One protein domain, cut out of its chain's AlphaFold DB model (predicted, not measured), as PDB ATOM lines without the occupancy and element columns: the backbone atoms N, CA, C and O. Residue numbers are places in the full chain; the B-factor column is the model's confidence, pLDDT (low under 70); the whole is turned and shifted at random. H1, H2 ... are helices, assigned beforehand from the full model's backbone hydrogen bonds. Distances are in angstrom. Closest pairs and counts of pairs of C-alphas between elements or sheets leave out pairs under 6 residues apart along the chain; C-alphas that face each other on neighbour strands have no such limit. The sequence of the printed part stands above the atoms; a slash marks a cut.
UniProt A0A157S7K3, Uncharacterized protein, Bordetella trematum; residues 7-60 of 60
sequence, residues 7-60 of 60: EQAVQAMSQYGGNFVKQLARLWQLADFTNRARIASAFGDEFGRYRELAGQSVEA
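Overview. This is residues 7 to 60 of the 60 residues of an uncharacterized protein of Bordetella trematum (UniProt A0A157S7K3). The longest helix, H4, crosses the first part of H1 nearly at a right angle, and from H1 the short helices H1, H2 and H3 zigzag to and fro as an arch of two helical hairpins, with H2 in the middle. The end of H3 turns a corner into the beginning of H4, and H4 runs from there back past H1, its last residues making one end of the long axis. The printed part has 54 residues, with four named helices in the order H1, H2, H3, H4 and no named strand; the class is all helix. It is compact by its radius of gyration of the C-alphas, 10.6 A, yet elongated in outline, spanning 33 by 19 by 17 A.

Along the chain. Find C-alpha 44 at (-18.647, 6.777, 49.354); from there H4, residues 44 to 58, runs 21.2 A to C-alpha 58 at (-39.413, 5.382, 45.522), with x falling along the way. Go back to C-alpha 7 at (-27.357, 8.440, 39.061), where H1, residues 7 to 16, begins; it is 14.1 A long. H2, residues 19 to 30, covers 16.8 A. H3, residues 33 to 42, covers 14.4 A, and its direction is almost purely along z.

Arrangement. Start at H4 and look at Arg 51: its C-alpha is 4.6 A from that of Ala 9, the closest pair of H4 and H1, which touch and stand about perpendicular at 85 degrees. H1 touches H2, closest at the C-alphas of Ser 14 and Lys 22, 4.8 A apart. These two form a helical hairpin, running opposite ways at a shallow tilt of 32 degrees. H2 touches H3 with residues 28 to 29 alone, and the closest C-alphas, of Trp 28 and Arg 36, are 5.3 A apart. They too form a helical hairpin, with a shallow tilt of 26 degrees, opposite ways. H1 and H3 are apart. H3 and H4 are close but not clearly touching, with the C-alphas of Ala 40 and Phe 47, their closest, 6.7 A apart, and their lines are about perpendicular at 80 degrees. H2 and H4 are also close but not clearly touching, closest at the C-alphas of Val 21 and Glu 46, 7.9 A apart. In H1, H2, H3 and H4 every O i to N i+4 pair is within hydrogen-bond range.

Size, cuts and confidence. Look to Thr 34 and Ala 60 for the two C-alphas farthest apart, 33.5 A. The printed part runs from 7 to 60 without a cut, and Ala 60 is the chain's last residue. The links H1 to H2, H2 to H3 and H3 to H4 are tight. The mean pLDDT of the printed part is 91.5, and the model's confidence is under 70 at residues 57 to 60.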
ATOM      1  N   GLU A   7     -26.567   7.371  39.668       92.44
ATOM      2  CA  GLU A   7     -27.357   8.440  39.061       92.44
ATOM      3  C   GLU A   7     -28.559   8.818  39.933       92.44
ATOM      4  O   GLU A   7     -28.813  10.005  40.142       92.44
ATOM      5  N   GLN A   8     -29.250   7.832  40.509       92.81
ATOM      6  CA  GLN A   8     -30.348   8.067  41.452       92.81
ATOM      7  C   GLN A   8     -29.840   8.692  42.758       92.81
ATOM      8  O   GLN A   8     -30.452   9.628  43.278       92.81
ATOM      9  N   ALA A   9     -28.680   8.245  43.251       93.69
ATOM     10  CA  ALA A   9     -28.023   8.868  44.399       93.69
ATOM     11  C   ALA A   9     -27.672  10.334  44.112       93.69
ATOM     12  O   ALA A   9     -27.993  11.218  44.902       93.69
ATOM     13  N   VAL A  10     -27.074  10.613  42.953       95.88
ATOM     14  CA  VAL A  10     -26.684  11.964  42.517       95.88
ATOM     15  C   VAL A  10     -27.901  12.862  42.314       95.88
ATOM     16  O   VAL A  10     -27.855  14.049  42.649       95.88
ATOM     17  N   GLN A  11     -29.013  12.316  41.823       95.56
ATOM     18  CA  GLN A  11     -30.276  13.042  41.749       95.56
ATOM     19  C   GLN A  11     -30.763  13.443  43.150       95.56
ATOM     20  O   GLN A  11     -31.055  14.620  43.378       95.56
ATOM     21  N   ALA A  12     -30.762  12.514  44.110       94.69
ATOM     22  CA  ALA A  12     -31.119  12.808  45.497       94.69
ATOM     23  C   ALA A  12     -30.143  13.803  46.159       94.69
ATOM     24  O   ALA A  12     -30.576  14.714  46.868       94.69
ATOM     25  N   MET A  13     -28.840  13.702  45.875       96.56
ATOM     26  CA  MET A  13     -27.820  14.665  46.309       96.56
ATOM     27  C   MET A  13     -28.099  16.073  45.769       96.56
ATOM     28  O   MET A  13     -27.995  17.054  46.508       96.56
ATOM     29  N   SER A  14     -28.481  16.190  44.495       96.81
ATOM     30  CA  SER A  14     -28.813  17.470  43.861       96.81
ATOM     31  C   SER A  14     -30.090  18.087  44.441       96.81
ATOM     32  O   SER A  14     -30.160  19.300  44.653       96.81
ATOM     33  N   GLN A  15     -31.087  17.260  44.758       95.31
ATOM     34  CA  GLN A  15     -32.389  17.717  45.240       95.31
ATOM     35  C   GLN A  15     -32.372  18.073  46.734       95.31
ATOM     36  O   GLN A  15     -32.807  19.161  47.122       95.31
ATOM     37  N   TYR A  16     -31.818  17.191  47.567       94.69
ATOM     38  CA  TYR A  16     -31.925  17.252  49.030       94.69
ATOM     39  C   TYR A  16     -30.599  17.586  49.733       94.69
ATOM     40  O   TYR A  16     -30.547  17.710  50.957       94.69
ATOM     41  N   GLY A  17     -29.506  17.729  48.981       94.31
ATOM     42  CA  GLY A  17     -28.186  18.034  49.522       94.31
ATOM     43  C   GLY A  17     -28.013  19.445  50.077       94.31
ATOM     44  O   GLY A  17     -28.639  20.410  49.633       94.31
ATOM     45  N   GLY A  18     -27.071  19.580  51.016       93.94
ATOM     46  CA  GLY A  18     -26.489  20.875  51.374       93.94
ATOM     47  C   GLY A  18     -25.626  21.440  50.239       93.94
ATOM     48  O   GLY A  18     -25.350  20.751  49.257       93.94
ATOM     49  N   ASN A  19     -25.159  22.687  50.368       96.88
ATOM     50  CA  ASN A  19     -24.430  23.374  49.289       96.88
ATOM     51  C   ASN A  19     -23.236  22.560  48.752       96.88
ATOM     52  O   ASN A  19     -23.100  22.401  47.543       96.88
ATOM     53  N   PHE A  20     -22.421  21.983  49.641       96.50
ATOM     54  CA  PHE A  20     -21.290  21.138  49.249       96.50
ATOM     55  C   PHE A  20     -21.728  19.905  48.443       96.50
ATOM     56  O   PHE A  20     -21.231  19.675  47.346       96.50
ATOM     57  N   VAL A  21     -22.719  19.162  48.943       97.31
ATOM     58  CA  VAL A  21     -23.253  17.955  48.289       97.31
ATOM     59  C   VAL A  21     -23.849  18.278  46.916       97.31
ATOM     60  O   VAL A  21     -23.668  17.514  45.972       97.31
ATOM     61  N   LYS A  22     -24.505  19.433  46.766       97.69
ATOM     62  CA  LYS A  22     -25.024  19.893  45.470       97.69
ATOM     63  C   LYS A  22     -23.907  20.190  44.469       97.69
ATOM     64  O   LYS A  22     -24.032  19.837  43.298       97.69
ATOM     65  N   GLN A  23     -22.796  20.790  44.910       98.12
ATOM     66  CA  GLN A  23     -21.626  20.973  44.041       98.12
ATOM     67  C   GLN A  23     -20.950  19.640  43.705       98.12
ATOM     68  O   GLN A  23     -20.524  19.452  42.570       98.12
ATOM     69  N   LEU A  24     -20.906  18.701  44.651       96.88
ATOM     70  CA  LEU A  24     -20.392  17.351  44.425       96.88
ATOM     71  C   LEU A  24     -21.228  16.591  43.381       96.88
ATOM     72  O   LEU A  24     -20.669  16.022  42.446       96.88
ATOM     73  N   ALA A  25     -22.558  16.654  43.485       97.38
ATOM     74  CA  ALA A  25     -23.477  16.096  42.494       97.38
ATOM     75  C   ALA A  25     -23.250  16.717  41.109       97.38
ATOM     76  O   ALA A  25     -23.109  16.003  40.117       97.38
ATOM     77  N   ARG A  26     -23.128  18.050  41.046       97.62
ATOM     78  CA  ARG A  26     -22.834  18.769  39.801       97.62
ATOM     79  C   ARG A  26     -21.489  18.358  39.198       97.62
ATOM     80  O   ARG A  26     -21.401  18.164  37.988       97.62
ATOM     81  N   LEU A  27     -20.451  18.218  40.020       97.19
ATOM     82  CA  LEU A  27     -19.129  17.779  39.578       97.19
ATOM     83  C   LEU A  27     -19.189  16.365  38.991       97.19
ATOM     84  O   LEU A  27     -18.636  16.129  37.921       97.19
ATOM     85  N   TRP A  28     -19.902  15.448  39.650       97.31
ATOM     86  CA  TRP A  28     -20.097  14.085  39.157       97.31
ATOM     87  C   TRP A  28     -20.834  14.063  37.808       97.31
ATOM     88  O   TRP A  28     -20.426  13.349  36.895       97.31
ATOM     89  N   GLN A  29     -21.872  14.889  37.636       96.44
ATOM     90  CA  GLN A  29     -22.628  14.980  36.378       96.44
ATOM     91  C   GLN A  29     -21.778  15.470  35.197       96.44
ATOM     92  O   GLN A  29     -21.948  14.987  34.076       96.44
ATOM     93  N   LEU A  30     -20.860  16.409  35.446       97.25
ATOM     94  CA  LEU A  30     -19.948  16.957  34.433       97.25
ATOM     95  C   LEU A  30     -18.744  16.047  34.143       97.25
ATOM     96  O   LEU A  30     -18.084  16.217  33.120       97.25
ATOM     97  N   ALA A  31     -18.440  15.111  35.040       96.56
ATOM     98  CA  ALA A  31     -17.292  14.228  34.925       96.56
ATOM     99  C   ALA A  31     -17.492  13.139  33.855       96.56
ATOM    100  O   ALA A  31     -18.600  12.633  33.644       96.56
ATOM    101  N   ASP A  32     -16.387  12.731  33.226       96.94
ATOM    102  CA  ASP A  32     -16.319  11.499  32.440       96.94
ATOM    103  C   ASP A  32     -16.436  10.249  33.331       96.94
ATOM    104  O   ASP A  32     -16.375  10.321  34.559       96.94
ATOM    105  N   PHE A  33     -16.577   9.080  32.708       93.69
ATOM    106  CA  PHE A  33     -16.749   7.807  33.410       93.69
ATOM    107  C   PHE A  33     -15.655   7.523  34.455       93.69
ATOM    108  O   PHE A  33     -15.955   7.097  35.571       93.69
ATOM    109  N   THR A  34     -14.391   7.805  34.130       96.50
ATOM    110  CA  THR A  34     -13.262   7.561  35.041       96.50
ATOM    111  C   THR A  34     -13.355   8.467  36.263       96.50
ATOM    112  O   THR A  34     -13.171   8.026  37.400       96.50
ATOM    113  N   ASN A  35     -13.661   9.741  36.043       96.12
ATOM    114  CA  ASN A  35     -13.766  10.717  37.115       96.12
ATOM    115  C   ASN A  35     -15.038  10.525  37.956       96.12
ATOM    116  O   ASN A  35     -14.976  10.708  39.170       96.12
ATOM    117  N   ARG A  36     -16.144  10.045  37.373       96.44
ATOM    118  CA  ARG A  36     -17.340   9.621  38.125       96.44
ATOM    119  C   ARG A  36     -17.014   8.533  39.142       96.44
ATOM    120  O   ARG A  36     -17.369   8.674  40.311       96.44
ATOM    121  N   ALA A  37     -16.284   7.497  38.722       94.38
ATOM    122  CA  ALA A  37     -15.869   6.412  39.611       94.38
ATOM    123  C   ALA A  37     -14.954   6.913  40.741       94.38
ATOM    124  O   ALA A  37     -15.134   6.545  41.902       94.38
ATOM    125  N   ARG A  38     -14.006   7.808  40.428       96.62
ATOM    126  CA  ARG A  38     -13.122   8.424  41.435       96.62
ATOM    127  C   ARG A  38     -13.894   9.254  42.454       96.62
ATOM    128  O   ARG A  38     -13.631   9.140  43.646       96.62
ATOM    129  N   ILE A  39     -14.843  10.066  41.994       95.75
ATOM    130  CA  ILE A  39     -15.682  10.899  42.860       95.75
ATOM    131  C   ILE A  39     -16.545  10.017  43.770       95.75
ATOM    132  O   ILE A  39     -16.535  10.212  44.982       95.75
ATOM    133  N   ALA A  40     -17.239   9.022  43.210       92.25
ATOM    134  CA  ALA A  40     -18.078   8.110  43.988       92.25
ATOM    135  C   ALA A  40     -17.265   7.317  45.026       92.25
ATOM    136  O   ALA A  40     -17.724   7.123  46.148       92.25
ATOM    137  N   SER A  41     -16.036   6.909  44.689       94.31
ATOM    138  CA  SER A  41     -15.140   6.231  45.632       94.31
ATOM    139  C   SER A  41     -14.608   7.156  46.730       94.31
ATOM    140  O   SER A  41     -14.396   6.689  47.844       94.31
ATOM    141  N   ALA A  42     -14.350   8.432  46.431       97.06
ATOM    142  CA  ALA A  42     -13.815   9.387  47.404       97.06
ATOM    143  C   ALA A  42     -14.869   9.856  48.422       97.06
ATOM    144  O   ALA A  42     -14.516  10.180  49.551       97.06
ATOM    145  N   PHE A  43     -16.144   9.872  48.026       95.62
ATOM    146  CA  PHE A  43     -17.283  10.324  48.836       95.62
ATOM    147  C   PHE A  43     -18.311   9.201  49.037       95.62
ATOM    148  O   PHE A  43     -19.521   9.405  48.922       95.62
ATOM    149  N   GLY A  44     -17.817   7.980  49.271       93.88
ATOM    150  CA  GLY A  44     -18.647   6.777  49.354       93.88
ATOM    151  C   GLY A  44     -19.739   6.864  50.423       93.88
ATOM    152  O   GLY A  44     -20.863   6.427  50.171       93.88
ATOM    153  N   ASP A  45     -19.436   7.491  51.561       94.00
ATOM    154  CA  ASP A  45     -20.371   7.669  52.675       94.00
ATOM    155  C   ASP A  45     -21.533   8.597  52.291       94.00
ATOM    156  O   ASP A  45     -22.704   8.272  52.524       94.00
ATOM    157  N   GLU A  46     -21.248   9.727  51.633       93.50
ATOM    158  CA  GLU A  46     -22.291  10.612  51.118       93.50
ATOM    159  C   GLU A  46     -23.162   9.899  50.085       93.50
ATOM    160  O   GLU A  46     -24.389   9.939  50.197       93.50
ATOM    161  N   PHE A  47     -22.556   9.226  49.104       93.06
ATOM    162  CA  PHE A  47     -23.308   8.486  48.088       93.06
ATOM    163  C   PHE A  47     -24.174   7.391  48.721       93.06
ATOM    164  O   PHE A  47     -25.333   7.252  48.343       93.06
ATOM    165  N   GLY A  48     -23.657   6.659  49.713       92.44
ATOM    166  CA  GLY A  48     -24.414   5.660  50.470       92.44
ATOM    167  C   GLY A  48     -25.668   6.252  51.115       92.44
ATOM    168  O   GLY A  48     -26.777   5.792  50.842       92.44
ATOM    169  N   ARG A  49     -25.511   7.348  51.863       93.50
ATOM    170  CA  ARG A  49     -26.634   8.035  52.519       93.50
ATOM    171  C   ARG A  49     -27.711   8.494  51.532       93.50
ATOM    172  O   ARG A  49     -28.903   8.401  51.820       93.50
ATOM    173  N   TYR A  50     -27.313   9.004  50.367       93.94
ATOM    174  CA  TYR A  50     -28.274   9.453  49.356       93.94
ATOM    175  C   TYR A  50     -28.857   8.309  48.516       93.94
ATOM    176  O   TYR A  50     -29.975   8.462  48.026       93.94
ATOM    177  N   ARG A  51     -28.180   7.155  48.400       92.56
ATOM    178  CA  ARG A  51     -28.784   5.926  47.851       92.56
ATOM    179  C   ARG A  51     -29.927   5.435  48.737       92.56
ATOM    180  O   ARG A  51     -30.997   5.128  48.222       92.56
ATOM    181  N   GLU A  52     -29.727   5.415  50.053       90.56
ATOM    182  CA  GLU A  52     -30.776   5.049  51.014       90.56
ATOM    183  C   GLU A  52     -31.976   6.002  50.922       90.56
ATOM    184  O   GLU A  52     -33.117   5.555  50.812       90.56
ATOM    185  N   LEU A  53     -31.717   7.314  50.877       88.12
ATOM    186  CA  LEU A  53     -32.766   8.328  50.729       88.12
ATOM    187  C   LEU A  53     -33.538   8.188  49.404       88.12
ATOM    188  O   LEU A  53     -34.760   8.346  49.373       88.12
ATOM    189  N   ALA A  54     -32.834   7.894  48.309       87.75
ATOM    190  CA  ALA A  54     -33.454   7.665  47.009       87.75
ATOM    191  C   ALA A  54     -34.339   6.409  47.024       87.75
ATOM    192  O   ALA A  54     -35.451   6.462  46.509       87.75
ATOM    193  N   GLY A  55     -33.899   5.324  47.670       82.62
ATOM    194  CA  GLY A  55     -34.709   4.115  47.851       82.62
ATOM    195  C   GLY A  55     -35.995   4.373  48.641       82.62
ATOM    196  O   GLY A  55     -37.070   3.971  48.209       82.62
ATOM    197  N   GLN A  56     -35.913   5.139  49.732       77.75
ATOM    198  CA  GLN A  56     -37.083   5.513  50.543       77.75
ATOM    199  C   GLN A  56     -38.077   6.418  49.799       77.75
ATOM    200  O   GLN A  56     -39.271   6.371  50.070       77.75
ATOM    201  N   SER A  57     -37.599   7.241  48.861       60.38
ATOM    202  CA  SER A  57     -38.455   8.137  48.068       60.38
ATOM    203  C   SER A  57     -39.190   7.422  46.928       60.38
ATOM    204  O   SER A  57     -40.124   7.987  46.372       60.38
ATOM    205  N   VAL A  58     -38.753   6.217  46.544       57.16
ATOM    206  CA  VAL A  58     -39.413   5.382  45.522       57.16
ATOM    207  C   VAL A  58     -40.534   4.535  46.132       57.16
ATOM    208  O   VAL A  58     -41.475   4.169  45.433       57.16
ATOM    209  N   GLU A  59     -40.449   4.230  47.430       54.78
ATOM    210  CA  GLU A  59     -41.438   3.423  48.156       54.78
ATOM    211  C   GLU A  59     -42.596   4.241  48.773       54.78
ATOM    212  O   GLU A  59     -43.543   3.643  49.285       54.78
ATOM    213  N   ALA A  60     -42.534   5.579  48.729       48.44
ATOM    214  CA  ALA A  60     -43.539   6.503  49.277       48.44
ATOM    215  C   ALA A  60     -44.485   7.053  48.199       48.44
ATOM    216  O   ALA A  60     -45.696   7.179  48.499       48.44
TER     217      ALA A  60